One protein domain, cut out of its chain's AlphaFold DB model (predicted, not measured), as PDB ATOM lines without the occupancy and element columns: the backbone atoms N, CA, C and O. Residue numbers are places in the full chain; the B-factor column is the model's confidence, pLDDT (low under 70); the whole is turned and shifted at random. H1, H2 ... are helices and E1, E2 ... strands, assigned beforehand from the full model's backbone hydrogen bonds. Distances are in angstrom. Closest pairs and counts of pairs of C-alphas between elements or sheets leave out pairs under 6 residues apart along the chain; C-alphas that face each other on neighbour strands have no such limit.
ATOM      1  N   VAL A  25     352.370 320.076 291.113       90.56
ATOM      2  CA  VAL A  25     353.334 320.801 291.941       90.56
ATOM      3  C   VAL A  25     354.649 321.021 291.194       90.56
ATOM      4  O   VAL A  25     355.272 322.067 291.394       90.56
ATOM      5  N   PHE A  26     355.042 320.082 290.334       92.06
ATOM      6  CA  PHE A  26     356.354 320.025 289.685       92.06
ATOM      7  C   PHE A  26     356.311 320.470 288.218       92.06
ATOM      8  O   PHE A  26     357.222 320.177 287.448       92.06
ATOM      9  N   ALA A  27     355.272 321.220 287.833       90.44
ATOM     10  CA  ALA A  27     355.134 321.776 286.494       90.44
ATOM     11  C   ALA A  27     356.412 322.518 286.058       90.44
ATOM     12  O   ALA A  27     356.783 323.546 286.637       90.44
ATOM     13  N   SER A  28     357.045 322.023 284.994       91.06
ATOM     14  CA  SER A  28     358.311 322.544 284.460       91.06
ATOM     15  C   SER A  28     358.145 323.761 283.554       91.06
ATOM     16  O   SER A  28     359.133 324.380 283.173       91.06
ATOM     17  N   LYS A  29     356.905 324.139 283.210       95.00
ATOM     18  CA  LYS A  29     356.598 325.257 282.309       95.00
ATOM     19  C   LYS A  29     355.572 326.202 282.913       95.00
ATOM     20  O   LYS A  29     354.563 325.766 283.468       95.00
ATOM     21  N   LYS A  30     355.808 327.507 282.773       94.62
ATOM     22  CA  LYS A  30     354.883 328.566 283.196       94.62
ATOM     23  C   LYS A  30     354.816 329.669 282.158       94.62
ATOM     24  O   LYS A  30     355.843 330.173 281.719       94.62
ATOM     25  N   THR A  31     353.602 330.065 281.804       94.81
ATOM     26  CA  THR A  31     353.372 331.125 280.826       94.81
ATOM     27  C   THR A  31     353.053 332.434 281.540       94.81
ATOM     28  O   THR A  31     352.224 332.467 282.447       94.81
ATOM     29  N   VAL A  32     353.717 333.509 281.126       92.94
ATOM     30  CA  VAL A  32     353.496 334.878 281.609       92.94
ATOM     31  C   VAL A  32     353.240 335.814 280.436       92.94
ATOM     32  O   VAL A  32     353.635 335.524 279.309       92.94
ATOM     33  N   GLU A  33     352.595 336.947 280.688       92.38
ATOM     34  CA  GLU A  33     352.355 337.961 279.665       92.38
ATOM     35  C   GLU A  33     353.374 339.105 279.780       92.38
ATOM     36  O   GLU A  33     353.748 339.528 280.873       92.38
ATOM     37  N   SER A  34     353.859 339.594 278.640       91.56
ATOM     38  CA  SER A  34     354.629 340.829 278.514       91.56
ATOM     39  C   SER A  34     354.717 341.245 277.044       91.56
ATOM     40  O   SER A  34     355.062 340.454 276.161       91.56
ATOM     41  N   SER A  35     354.488 342.524 276.761       91.56
ATOM     42  CA  SER A  35     354.680 343.105 275.429       91.56
ATOM     43  C   SER A  35     356.155 343.155 275.005       91.56
ATOM     44  O   SER A  35     356.456 343.168 273.807       91.56
ATOM     45  N   SER A  36     357.086 343.131 275.963       90.06
ATOM     46  CA  SER A  36     358.537 343.147 275.737       90.06
ATOM     47  C   SER A  36     359.208 341.832 276.158       90.06
ATOM     48  O   SER A  36     358.571 340.952 276.737       90.06
ATOM     49  N   LYS A  37     360.509 341.684 275.855       89.81
ATOM     50  CA  LYS A  37     361.305 340.506 276.244       89.81
ATOM     51  C   LYS A  37     361.360 340.367 277.769       89.81
ATOM     52  O   LYS A  37     361.806 341.282 278.458       89.81
ATOM     53  N   VAL A  38     361.005 339.187 278.273       92.56
ATOM     54  CA  VAL A  38     361.159 338.838 279.687       92.56
ATOM     55  C   VAL A  38     362.631 338.553 279.993       92.56
ATOM     56  O   VAL A  38     363.264 337.711 279.358       92.56
ATOM     57  N   ARG A  39     363.191 339.283 280.965       92.19
ATOM     58  CA  ARG A  39     364.529 339.035 281.519       92.19
ATOM     59  C   ARG A  39     364.375 338.471 282.924       92.19
ATOM     60  O   ARG A  39     363.893 339.172 283.812       92.19
ATOM     61  N   LEU A  40     364.767 337.215 283.094       94.12
ATOM     62  CA  LEU A  40     364.680 336.513 284.366       94.12
ATOM     63  C   LEU A  40     365.900 336.810 285.232       94.12
ATOM     64  O   LEU A  40     367.021 336.931 284.744       94.12
ATOM     65  N   ASN A  41     365.671 336.890 286.534       94.94
ATOM     66  CA  ASN A  41     366.712 336.920 287.549       94.94
ATOM     67  C   ASN A  41     366.294 336.025 288.711       94.94
ATOM     68  O   ASN A  41     365.180 336.171 289.225       94.94
ATOM     69  N   VAL A  42     367.191 335.153 289.168       96.38
ATOM     70  CA  VAL A  42     366.964 334.351 290.374       96.38
ATOM     71  C   VAL A  42     366.779 335.300 291.558       96.38
ATOM     72  O   VAL A  42     367.666 336.075 291.925       96.38
ATOM     73  N   PHE A  43     365.595 335.283 292.159       96.31
ATOM     74  CA  PHE A  43     365.271 336.095 293.322       96.31
ATOM     75  C   PHE A  43     365.675 335.392 294.616       96.31
ATOM     76  O   PHE A  43     366.283 336.030 295.482       96.31
ATOM     77  N   ASP A  44     365.328 334.115 294.754       96.94
ATOM     78  CA  ASP A  44     365.689 333.253 295.881       96.94
ATOM     79  C   ASP A  44     365.498 331.780 295.489       96.94
ATOM     80  O   ASP A  44     364.797 331.477 294.524       96.94
ATOM     81  N   PHE A  45     366.080 330.881 296.270       97.38
ATOM     82  CA  PHE A  45     365.873 329.440 296.184       97.38
ATOM     83  C   PHE A  45     365.727 328.924 297.610       97.38
ATOM     84  O   PHE A  45     366.567 329.228 298.451       97.38
ATOM     85  N   ARG A  46     364.615 328.271 297.950       96.56
ATOM     86  CA  ARG A  46     364.315 327.937 299.352       96.56
ATOM     87  C   ARG A  46     363.370 326.757 299.482       96.56
ATOM     88  O   ARG A  46     362.542 326.535 298.605       96.56
ATOM     89  N   ILE A  47     363.429 326.082 300.623       97.12
ATOM     90  CA  ILE A  47     362.447 325.059 300.988       97.12
ATOM     91  C   ILE A  47     361.147 325.744 301.410       97.12
ATOM     92  O   ILE A  47     361.158 326.724 302.161       97.12
ATOM     93  N   THR A  48     360.016 325.269 300.899       96.69
ATOM     94  CA  THR A  48     358.697 325.805 301.239       96.69
ATOM     95  C   THR A  48     357.628 324.723 301.160       96.69
ATOM     96  O   THR A  48     357.800 323.721 300.471       96.69
ATOM     97  N   GLU A  49     356.518 324.929 301.862       96.00
ATOM     98  CA  GLU A  49     355.349 324.061 301.759       96.00
ATOM     99  C   GLU A  49     354.426 324.543 300.644       96.00
ATOM    100  O   GLU A  49     354.041 325.717 300.589       96.00
ATOM    101  N   VAL A  50     354.034 323.622 299.773       93.44
ATOM    102  CA  VAL A  50     353.094 323.871 298.679       93.44
ATOM    103  C   VAL A  50     351.919 322.912 298.773       93.44
ATOM    104  O   VAL A  50     352.056 321.776 299.217       93.44
ATOM    105  N   VAL A  51     350.739 323.387 298.380       91.94
ATOM    106  CA  VAL A  51     349.519 322.573 298.378       91.94
ATOM    107  C   VAL A  51     349.587 321.599 297.203       91.94
ATOM    108  O   VAL A  51     349.582 322.029 296.053       91.94
ATOM    109  N   ILE A  84     353.001 319.442 300.684       94.31
ATOM    110  CA  ILE A  84     354.310 318.798 300.584       94.31
ATOM    111  C   ILE A  84     355.413 319.850 300.674       94.31
ATOM    112  O   ILE A  84     355.220 320.997 300.259       94.31
ATOM    113  N   GLN A  85     356.557 319.470 301.239       96.50
ATOM    114  CA  GLN A  85     357.750 320.311 301.226       96.50
ATOM    115  C   GLN A  85     358.492 320.126 299.908       96.50
ATOM    116  O   GLN A  85     358.701 319.006 299.453       96.50
ATOM    117  N   VAL A  86     358.885 321.239 299.301       96.56
ATOM    118  CA  VAL A  86     359.596 321.276 298.020       96.56
ATOM    119  C   VAL A  86     360.714 322.300 298.075       96.56
ATOM    120  O   VAL A  86     360.638 323.279 298.828       96.56
ATOM    121  N   ALA A  87     361.719 322.125 297.227       96.69
ATOM    122  CA  ALA A  87     362.663 323.185 296.928       96.69
ATOM    123  C   ALA A  87     362.062 324.093 295.851       96.69
ATOM    124  O   ALA A  87     361.776 323.660 294.738       96.69
ATOM    125  N   GLN A  88     361.827 325.359 296.184       97.12
ATOM    126  CA  GLN A  88     361.204 326.331 295.294       97.12
ATOM    127  C   GLN A  88     362.219 327.370 294.833       97.12
ATOM    128  O   GLN A  88     362.667 328.207 295.627       97.12
ATOM    129  N   VAL A  89     362.527 327.368 293.537       96.94
ATOM    130  CA  VAL A  89     363.266 328.457 292.896       96.94
ATOM    131  C   VAL A  89     362.295 329.559 292.492       96.94
ATOM    132  O   VAL A  89     361.267 329.323 291.855       96.94
ATOM    133  N   VAL A  90     362.598 330.783 292.913       97.06
ATOM    134  CA  VAL A  90     361.793 331.975 292.656       97.06
ATOM    135  C   VAL A  90     362.551 332.849 291.673       97.06
ATOM    136  O   VAL A  90     363.602 333.399 291.995       97.06
ATOM    137  N   LEU A  91     361.998 333.011 290.483       96.94
ATOM    138  CA  LEU A  91     362.482 333.908 289.446       96.94
ATOM    139  C   LEU A  91     361.716 335.217 289.518       96.94
ATOM    140  O   LEU A  91     360.521 335.233 289.794       96.94
ATOM    141  N   SER A  92     362.410 336.311 289.254       96.12
ATOM    142  CA  SER A  92     361.845 337.652 289.172       96.12
ATOM    143  C   SER A  92     362.030 338.225 287.780       96.12
ATOM    144  O   SER A  92     363.066 338.007 287.152       96.12
ATOM    145  N   PHE A  93     361.039 338.976 287.315       94.94
ATOM    146  CA  PHE A  93     361.104 339.732 286.069       94.94
ATOM    147  C   PHE A  93     360.230 340.984 286.157       94.94
ATOM    148  O   PHE A  93     359.448 341.147 287.090       94.94
ATOM    149  N   LYS A  94     360.378 341.891 285.192       93.38
ATOM    150  CA  LYS A  94     359.555 343.097 285.074       93.38
ATOM    151  C   LYS A  94     358.753 343.022 283.771       93.38
ATOM    152  O   LYS A  94     359.370 343.187 282.715       93.38
ATOM    153  N   PRO A  95     357.440 342.731 283.810       91.25
ATOM    154  CA  PRO A  95     356.609 342.720 282.611       91.25
ATOM    155  C   PRO A  95     356.413 344.136 282.073       91.25
ATOM    156  O   PRO A  95     356.473 345.111 282.823       91.25
ATOM    157  N   PHE A  96     356.156 344.244 280.774       90.94
ATOM    158  CA  PHE A  96     355.735 345.485 280.127       90.94
ATOM    159  C   PHE A  96     354.391 345.283 279.444       90.94
ATOM    160  O   PHE A  96     354.109 344.191 278.954       90.94
ATOM    161  N   GLY A  97     353.577 346.335 279.362       85.25
ATOM    162  CA  GLY A  97     352.310 346.286 278.634       85.25
ATOM    163  C   GLY A  97     351.277 345.300 279.187       85.25
ATOM    164  O   GLY A  97     350.331 344.998 278.468       85.25
ATOM    165  N   THR A  98     351.451 344.791 280.411       82.94
ATOM    166  CA  THR A  98     350.427 344.011 281.118       82.94
ATOM    167  C   THR A  98     349.543 344.943 281.928       82.94
ATOM    168  O   THR A  98     350.023 345.952 282.441       82.94
ATOM    169  N   THR A  99     348.257 344.641 282.052       77.56
ATOM    170  CA  THR A  99     347.361 345.380 282.945       77.56
ATOM    171  C   THR A  99     347.365 344.756 284.333       77.56
ATOM    172  O   THR A  99     347.405 343.535 284.490       77.56
ATOM    173  N   ASP A 100     347.357 345.591 285.366       72.56
ATOM    174  CA  ASP A 100     347.154 345.127 286.731       72.56
ATOM    175  C   ASP A 100     345.664 344.867 287.027       72.56
ATOM    176  O   ASP A 100     344.796 345.028 286.167       72.56
ATOM    177  N   ARG A 101     345.343 344.454 288.261       74.12
ATOM    178  CA  ARG A 101     343.953 344.179 288.680       74.12
ATOM    179  C   ARG A 101     343.030 345.405 288.618       74.12
ATOM    180  O   ARG A 101     341.818 345.225 288.654       74.12
ATOM    181  N   TYR A 102     343.590 346.611 288.547       80.50
ATOM    182  CA  TYR A 102     342.869 347.879 288.439       80.50
ATOM    183  C   TYR A 102     342.860 348.422 287.001       80.50
ATOM    184  O   TYR A 102     342.343 349.509 286.759       80.50
ATOM    185  N   GLY A 103     343.400 347.665 286.037       77.06
ATOM    186  CA  GLY A 103     343.474 348.056 284.631       77.06
ATOM    187  C   GLY A 103     344.645 348.982 284.293       77.06
ATOM    188  O   GLY A 103     344.748 349.420 283.148       77.06
ATOM    189  N   GLU A 104     345.550 349.270 285.234       76.38
ATOM    190  CA  GLU A 104     346.725 350.101 284.960       76.38
ATOM    191  C   GLU A 104     347.789 349.318 284.189       76.38
ATOM    192  O   GLU A 104     348.128 348.186 284.537       76.38
ATOM    193  N   VAL A 105     348.381 349.940 283.168       81.50
ATOM    194  CA  VAL A 105     349.455 349.311 282.393       81.50
ATOM    195  C   VAL A 105     350.764 349.297 283.199       81.50
ATOM    196  O   VAL A 105     351.431 350.321 283.389       81.50
ATOM    197  N   ASN A 106     351.179 348.106 283.624       74.38
ATOM    198  CA  ASN A 106     352.469 347.803 284.231       74.38
ATOM    199  C   ASN A 106     353.569 347.840 283.161       74.38
ATOM    200  O   ASN A 106     353.972 346.832 282.591       74.38
ATOM    201  N   ASN A 107     354.091 349.032 282.881       84.56
ATOM    202  CA  ASN A 107     355.265 349.225 282.023       84.56
ATOM    203  C   ASN A 107     356.568 349.057 282.821       84.56
ATOM    204  O   ASN A 107     357.283 350.026 283.069       84.56
ATOM    205  N   GLY A 108     356.855 347.845 283.299       83.38
ATOM    206  CA  GLY A 108     358.089 347.526 284.027       83.38
ATOM    207  C   GLY A 108     358.189 348.130 285.433       83.38
ATOM    208  O   GLY A 108     359.247 348.069 286.064       83.38
ATOM    209  N   LYS A 109     357.099 348.721 285.939       86.50
ATOM    210  CA  LYS A 109     357.049 349.366 287.260       86.50
ATOM    211  C   LYS A 109     357.085 348.352 288.402       86.50
ATOM    212  O   LYS A 109     357.706 348.606 289.430       86.50
ATOM    213  N   ARG A 110     356.431 347.203 288.219       87.44
ATOM    214  CA  ARG A 110     356.311 346.150 289.231       87.44
ATOM    215  C   ARG A 110     357.150 344.939 288.843       87.44
ATOM    216  O   ARG A 110     357.260 344.598 287.670       87.44
ATOM    217  N   THR A 111     357.760 344.320 289.846       91.81
ATOM    218  CA  THR A 111     358.442 343.036 289.689       91.81
ATOM    219  C   THR A 111     357.427 341.928 289.912       91.81
ATOM    220  O   THR A 111     356.753 341.907 290.941       91.81
ATOM    221  N   GLU A 112     357.356 340.997 288.974       92.69
ATOM    222  CA  GLU A 112     356.568 339.780 289.091       92.69
ATOM    223  C   GLU A 112     357.463 338.571 289.338       92.69
ATOM    224  O   GLU A 112     358.674 338.604 289.091       92.69
ATOM    225  N   PHE A 113     356.853 337.507 289.861       95.12
ATOM    226  CA  PHE A 113     357.558 336.305 290.273       95.12
ATOM    227  C   PHE A 113     356.992 335.059 289.611       95.12
ATOM    228  O   PHE A 113     355.785 334.821 289.637       95.12
ATOM    229  N   VAL A 114     357.892 334.217 289.121       95.38
ATOM    230  CA  VAL A 114     357.591 332.870 288.632       95.38
ATOM    231  C   VAL A 114     358.316 331.883 289.526       95.38
ATOM    232  O   VAL A 114     359.447 332.123 289.934       95.38
ATOM    233  N   LYS A 115     357.647 330.796 289.894       95.94
ATOM    234  CA  LYS A 115     358.161 329.828 290.866       95.94
ATOM    235  C   LYS A 115     358.207 328.454 290.231       95.94
ATOM    236  O   LYS A 115     357.180 328.054 289.697       95.94
ATOM    237  N   PHE A 116     359.306 327.729 290.344       96.44
ATOM    238  CA  PHE A 116     359.367 326.309 289.996       96.44
ATOM    239  C   PHE A 116     359.671 325.516 291.257       96.44
ATOM    240  O   PHE A 116     360.422 325.993 292.108       96.44
ATOM    241  N   ASN A 117     359.026 324.364 291.404       95.94
ATOM    242  CA  ASN A 117     359.219 323.487 292.548       95.94
ATOM    243  C   ASN A 117     359.918 322.222 292.079       95.94
ATOM    244  O   ASN A 117     359.642 321.741 290.982       95.94
ATOM    245  N   ILE A 118     360.782 321.694 292.931       93.81
ATOM    246  CA  ILE A 118     361.574 320.494 292.688       93.81
ATOM    247  C   ILE A 118     361.449 319.611 293.923       93.81
ATOM    248  O   ILE A 118     361.288 320.129 295.042       93.81
ATOM    249  N   SER A 119     361.461 318.293 293.718       93.62
ATOM    250  CA  SER A 119     361.430 317.364 294.839       93.62
ATOM    251  C   SER A 119     362.687 317.542 295.681       93.62
ATOM    252  O   SER A 119     363.778 317.752 295.157       93.62
ATOM    253  N   LEU A 120     362.544 317.457 297.003       94.12
ATOM    254  CA  LEU A 120     363.716 317.425 297.878       94.12
ATOM    255  C   LEU A 120     364.523 316.138 297.685       94.12
ATOM    256  O   LEU A 120     365.722 316.149 297.935       94.12
ATOM    257  N   ASP A 121     363.883 315.076 297.195       93.31
ATOM    258  CA  ASP A 121     364.524 313.787 296.919       93.31
ATOM    259  C   ASP A 121     365.512 313.863 295.743       93.31
ATOM    260  O   ASP A 121     366.454 313.078 295.676       93.31
ATOM    261  N   ASP A 122     365.335 314.842 294.849       90.88
ATOM    262  CA  ASP A 122     366.218 315.076 293.700       90.88
ATOM    263  C   ASP A 122     367.443 315.940 294.068       90.88
ATOM    264  O   ASP A 122     368.261 316.265 293.206       90.88
ATOM    265  N   MET A 123     367.568 316.363 295.332       93.25
ATOM    266  CA  MET A 123     368.618 317.274 295.796       93.25
ATOM    267  C   MET A 123     369.634 316.578 296.697       93.25
ATOM    268  O   MET A 123     369.300 315.721 297.515       93.25
ATOM    269  N   SER A 124     370.896 317.004 296.610       96.12
ATOM    270  CA  SER A 124     371.928 316.505 297.515       96.12
ATOM    271  C   SER A 124     371.738 317.044 298.940       96.12
ATOM    272  O   SER A 124     371.185 318.127 299.161       96.12
ATOM    273  N   ALA A 125     372.255 316.316 299.934       96.06
ATOM    274  CA  ALA A 125     372.201 316.744 301.333       96.06
ATOM    275  C   ALA A 125     372.879 318.112 301.559       96.06
ATOM    276  O   ALA A 125     372.379 318.919 302.343       96.06
ATOM    277  N   SER A 126     373.972 318.406 300.845       96.38
ATOM    278  CA  SER A 126     374.658 319.705 300.909       96.38
ATOM    279  C   SER A 126     373.827 320.848 300.329       96.38
ATOM    280  O   SER A 126     373.845 321.962 300.863       96.38
ATOM    281  N   ASP A 127     373.065 320.585 299.268       97.06
ATOM    282  CA  ASP A 127     372.195 321.592 298.663       97.06
ATOM    283  C   ASP A 127     371.031 321.902 299.600       97.06
ATOM    284  O   ASP A 127     370.745 323.067 299.875       97.06
ATOM    285  N   ILE A 128     370.408 320.864 300.167       96.75
ATOM    286  CA  ILE A 128     369.347 320.992 301.173       96.75
ATOM    287  C   ILE A 128     369.844 321.799 302.376       96.75
ATOM    288  O   ILE A 128     369.148 322.705 302.840       96.75
ATOM    289  N   GLU A 129     371.050 321.518 302.860       96.94
ATOM    290  CA  GLU A 129     371.659 322.256 303.966       96.94
ATOM    291  C   GLU A 129     371.877 323.736 303.611       96.94
ATOM    292  O   GLU A 129     371.526 324.637 304.382       96.94
ATOM    293  N   THR A 130     372.338 324.015 302.390       97.25
ATOM    294  CA  THR A 130     372.453 325.384 301.865       97.25
ATOM    295  C   THR A 130     371.091 326.076 301.784       97.25
ATOM    296  O   THR A 130     370.984 327.267 302.091       97.25
ATOM    297  N   LEU A 131     370.024 325.361 301.423       96.75
ATOM    298  CA  LEU A 131     368.670 325.916 301.401       96.75
ATOM    299  C   LEU A 131     368.124 326.227 302.797       96.75
ATOM    300  O   LEU A 131     367.392 327.212 302.943       96.75
ATOM    301  N   ARG A 132     368.460 325.415 303.805       96.06
ATOM    302  CA  ARG A 132     368.021 325.603 305.197       96.06
ATOM    303  C   ARG A 132     368.767 326.745 305.876       96.06
ATOM    304  O   ARG A 132     368.132 327.624 306.456       96.06
ATOM    305  N   ASN A 133     370.092 326.754 305.758       96.50
ATOM    306  CA  ASN A 133     370.961 327.578 306.602       96.50
ATOM    307  C   ASN A 133     371.752 328.640 305.826       96.50
ATOM    308  O   ASN A 133     372.229 329.622 306.401       96.50
ATOM    309  N   GLY A 134     371.866 328.501 304.505       94.94
ATOM    310  CA  GLY A 134     372.576 329.454 303.664       94.94
ATOM    311  C   GLY A 134     371.881 330.815 303.605       94.94
ATOM    312  O   GLY A 134     370.655 330.928 303.548       94.94
ATOM    313  N   LYS A 135     372.673 331.893 303.548       96.50
ATOM    314  CA  LYS A 135     372.161 333.245 303.269       96.50
ATOM    315  C   LYS A 135     371.565 333.297 301.859       96.50
ATOM    316  O   LYS A 135     372.000 332.583 300.959       96.50
ATOM    317  N   ARG A 136     370.656 334.246 301.617       95.31
ATOM    318  CA  ARG A 136     370.008 334.446 300.306       95.31
ATOM    319  C   ARG A 136     370.988 334.507 299.125       95.31
ATOM    320  O   ARG A 136     370.672 334.001 298.057       95.31
ATOM    321  N   LYS A 137     372.176 335.102 299.302       96.56
ATOM    322  CA  LYS A 137     373.217 335.140 298.260       96.56
ATOM    323  C   LYS A 137     373.686 333.733 297.861       96.56
ATOM    324  O   LYS A 137     373.734 333.454 296.671       96.56
ATOM    325  N   ALA A 138     373.970 332.868 298.837       97.06
ATOM    326  CA  ALA A 138     374.406 331.492 298.595       97.06
ATOM    327  C   ALA A 138     373.299 330.667 297.925       97.06
ATOM    328  O   ALA A 138     373.544 330.001 296.929       97.06
ATOM    329  N   ARG A 139     372.051 330.804 298.386       97.62
ATOM    330  CA  ARG A 139     370.909 330.107 297.775       97.62
ATOM    331  C   ARG A 139     370.643 330.543 296.336       97.62
ATOM    332  O   ARG A 139     370.355 329.721 295.476       97.62
ATOM    333  N   LYS A 140     370.765 331.845 296.059       96.56
ATOM    334  CA  LYS A 140     370.692 332.371 294.691       96.56
ATOM    335  C   LYS A 140     371.786 331.794 293.800       96.56
ATOM    336  O   LYS A 140     371.496 331.454 292.663       96.56
ATOM    337  N   GLN A 141     373.016 331.740 294.308       96.50
ATOM    338  CA  GLN A 141     374.146 331.178 293.580       96.50
ATOM    339  C   GLN A 141     373.898 329.701 293.257       96.50
ATOM    340  O   GLN A 141     373.961 329.337 292.092       96.50
ATOM    341  N   LEU A 142     373.477 328.915 294.249       96.94
ATOM    342  CA  LEU A 142     373.111 327.512 294.071       96.94
ATOM    343  C   LEU A 142     372.038 327.320 292.986       96.94
ATOM    344  O   LEU A 142     372.171 326.468 292.117       96.94
ATOM    345  N   ALA A 143     370.987 328.147 292.980       95.81
ATOM    346  CA  ALA A 143     369.969 328.076 291.930       95.81
ATOM    347  C   ALA A 143     370.524 328.380 290.530       95.81
ATOM    348  O   ALA A 143     370.083 327.768 289.564       95.81
ATOM    349  N   SER A 144     371.466 329.316 290.407       93.56
ATOM    350  CA  SER A 144     372.121 329.603 289.127       93.56
ATOM    351  C   SER A 144     373.084 328.498 288.677       93.56
ATOM    352  O   SER A 144     373.382 328.422 287.492       93.56
ATOM    353  N   GLU A 145     373.603 327.691 289.603       94.00
ATOM    354  CA  GLU A 145     374.502 326.566 289.306       94.00
ATOM    355  C   GLU A 145     373.723 325.326 288.849       94.00
ATOM    356  O   GLU A 145     374.156 324.635 287.930       94.00
ATOM    357  N   ILE A 146     372.565 325.060 289.462       92.94
ATOM    358  CA  ILE A 146     371.773 323.851 289.189       92.94
ATOM    359  C   ILE A 146     370.818 324.041 288.002       92.94
ATOM    360  O   ILE A 146     370.577 323.095 287.253       92.94
ATOM    361  N   PHE A 147     370.254 325.238 287.812       92.62
ATOM    362  CA  PHE A 147     369.160 325.438 286.859       92.62
ATOM    363  C   PHE A 147     369.543 326.307 285.670       92.62
ATOM    364  O   PHE A 147     370.099 327.395 285.816       92.62
ATOM    365  N   ASN A 148     369.104 325.867 284.492       91.44
ATOM    366  CA  ASN A 148     369.120 326.652 283.270       91.44
ATOM    367  C   ASN A 148     367.684 326.991 282.880       91.44
ATOM    368  O   ASN A 148     366.878 326.104 282.646       91.44
ATOM    369  N   PHE A 149     367.365 328.280 282.791       92.50
ATOM    370  CA  PHE A 149     366.015 328.724 282.450       92.50
ATOM    371  C   PHE A 149     365.943 329.141 280.987       92.50
ATOM    372  O   PHE A 149     366.731 329.982 280.544       92.50
ATOM    373  N   ASN A 150     364.956 328.624 280.260       94.50
ATOM    374  CA  ASN A 150     364.659 329.066 278.902       94.50
ATOM    375  C   ASN A 150     363.411 329.958 278.878       94.50
ATOM    376  O   ASN A 150     362.494 329.798 279.686       94.50
ATOM    377  N   VAL A 151     363.385 330.914 277.947       96.06
ATOM    378  CA  VAL A 151     362.249 331.812 277.720       96.06
ATOM    379  C   VAL A 151     361.908 331.821 276.241       96.06
ATOM    380  O   VAL A 151     362.606 332.432 275.431       96.06
ATOM    381  N   GLU A 152     360.789 331.193 275.908       96.25
ATOM    382  CA  GLU A 152     360.242 331.167 274.557       96.25
ATOM    383  C   GLU A 152     359.122 332.192 274.430       96.25
ATOM    384  O   GLU A 152     358.216 332.257 275.263       96.25
ATOM    385  N   ARG A 153     359.172 333.007 273.376       94.06
ATOM    386  CA  ARG A 153     358.191 334.067 273.136       94.06
ATOM    387  C   ARG A 153     357.237 333.679 272.011       94.06
ATOM    388  O   ARG A 153     357.677 333.422 270.896       94.06
ATOM    389  N   SER A 154     355.939 333.786 272.280       93.69
ATOM    390  CA  SER A 154     354.869 333.733 271.283       93.69
ATOM    391  C   SER A 154     353.967 334.963 271.432       93.69
ATOM    392  O   SER A 154     353.137 335.060 272.338       93.69
ATOM    393  N   GLY A 155     354.180 335.972 270.583       90.88
ATOM    394  CA  GLY A 155     353.465 337.249 270.668       90.88
ATOM    395  C   GLY A 155     353.732 337.992 271.985       90.88
ATOM    396  O   GLY A 155     354.852 338.455 272.228       90.88
ATOM    397  N   ARG A 156     352.693 338.147 272.816       90.94
ATOM    398  CA  ARG A 156     352.781 338.723 274.176       90.94
ATOM    399  C   ARG A 156     352.986 337.670 275.264       90.94
ATOM    400  O   ARG A 156     353.288 338.034 276.393       90.94
ATOM    401  N   MET A 157     352.843 336.388 274.943       94.25
ATOM    402  CA  MET A 157     353.022 335.308 275.906       94.25
ATOM    403  C   MET A 157     354.478 334.846 275.901       94.25
ATOM    404  O   MET A 157     355.090 334.682 274.843       94.25
ATOM    405  N   HIS A 158     355.032 334.621 277.087       95.25
ATOM    406  CA  HIS A 158     356.373 334.085 277.294       95.25
ATOM    407  C   HIS A 158     356.250 332.814 278.119       95.25
ATOM    408  O   HIS A 158     355.777 332.855 279.255       95.25
ATOM    409  N   THR A 159     356.662 331.691 277.549       96.94
ATOM    410  CA  THR A 159     356.743 330.418 278.260       96.94
ATOM    411  C   THR A 159     358.134 330.301 278.853       96.94
ATOM    412  O   THR A 159     359.130 330.263 278.137       96.94
ATOM    413  N   ILE A 160     358.185 330.275 280.177       96.06
ATOM    414  CA  ILE A 160     359.396 330.053 280.953       96.06
ATOM    415  C   ILE A 160     359.441 328.573 281.300       96.06
ATOM    416  O   ILE A 160     358.458 328.048 281.835       96.06
ATOM    417  N   SER A 161     360.562 327.919 281.020       94.81
ATOM    418  CA  SER A 161     360.792 326.529 281.403       94.81
ATOM    419  C   SER A 161     362.039 326.375 282.264       94.81
ATOM    420  O   SER A 161     363.019 327.104 282.071       94.81
ATOM    421  N   LEU A 162     361.947 325.439 283.208       87.12
ATOM    422  CA  LEU A 162     363.082 324.845 283.913       87.12
ATOM    423  C   LEU A 162     363.756 323.790 283.028       87.12
ATOM    424  O   LEU A 162     363.015 323.145 282.247       87.12
TER     425      LEU A 162
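AT A GLANCE: This is residues 25 to 51 and 84 to 162 of the 162 residues of an uncharacterized protein of Bacteriovorax sp. DB6_IX (UniProt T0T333). A strongly twisted sheet of three long strands, E2, E3 and E4, has a helical hairpin, H1 and H2, over one face; a smaller sheet of E1, E6 and E5 sits beside its E4 edge. The long loop of residues 94 to 111 lies at the opposite end from H1. The 106 printed residues include two named helices and six named strands, in the order E1 E2 E3 E4 H1 H2 E5 E6. Both sheets, E1 - E6 - E5 and E2 - E3 - E4, are antiparallel, and the class is mixed. The whole is compact, with a radius of gyration of the C-alphas of 14.9 A, yet elongated, 44 by 26 by 24 A.

IN THESE COORDINATES: Find C-alpha 29 at (356.598, 325.257, 282.309), where E1, residues 29 to 33, begins. E2, residues 41 to 51, spans 24.9 A and bends by 80 degrees at residue 47; E3, residues 84 to 93, spans 26.4 A and bends by 57 degrees at residue 87. E4, residues 112 to 118, spans 20.2 A. Then come H1, residues 125 to 133, H2, residues 136 to 146, and E5, residues 150 to 154. E6, residues 157 to 161, ends at C-alpha 161, (360.792, 326.529, 281.403).

HOW THE PARTS SIT: Look at N 46 and O 88, 3.0 A, between E2 and E3, and N 89 and O 116, 2.9 A, in the hairpin E3 and E4. H1 and H2 on this sheet make two layers, helices on one face; H2 is over E2, with C-alphas 44 and 140 closest at 5.2 A. H1 and H2 touch, C-alphas 131 and 139 being closest at 6.0 A, at a shallow tilt of 27 degrees, opposite ways. In both, every O i to N i+4 pair is within hydrogen-bond range. In the other sheet find N 30 and O 160, 2.9 A, between E1 and E6, and N 152 and O 159, 2.9 A, in the hairpin E5 and E6. The closest C-alphas of E1 and E4, 30 and 114, are 7.4 A apart.

THE WHOLE: The C-alphas farthest apart, of Gly 103 and Ala 125, are 45.7 A apart. Residues 52 to 83 are not printed; C-alphas 51 and 84 are 6.5 A apart across this cut. The link E3 to E4 is long. No printed residue has pLDDT under 70.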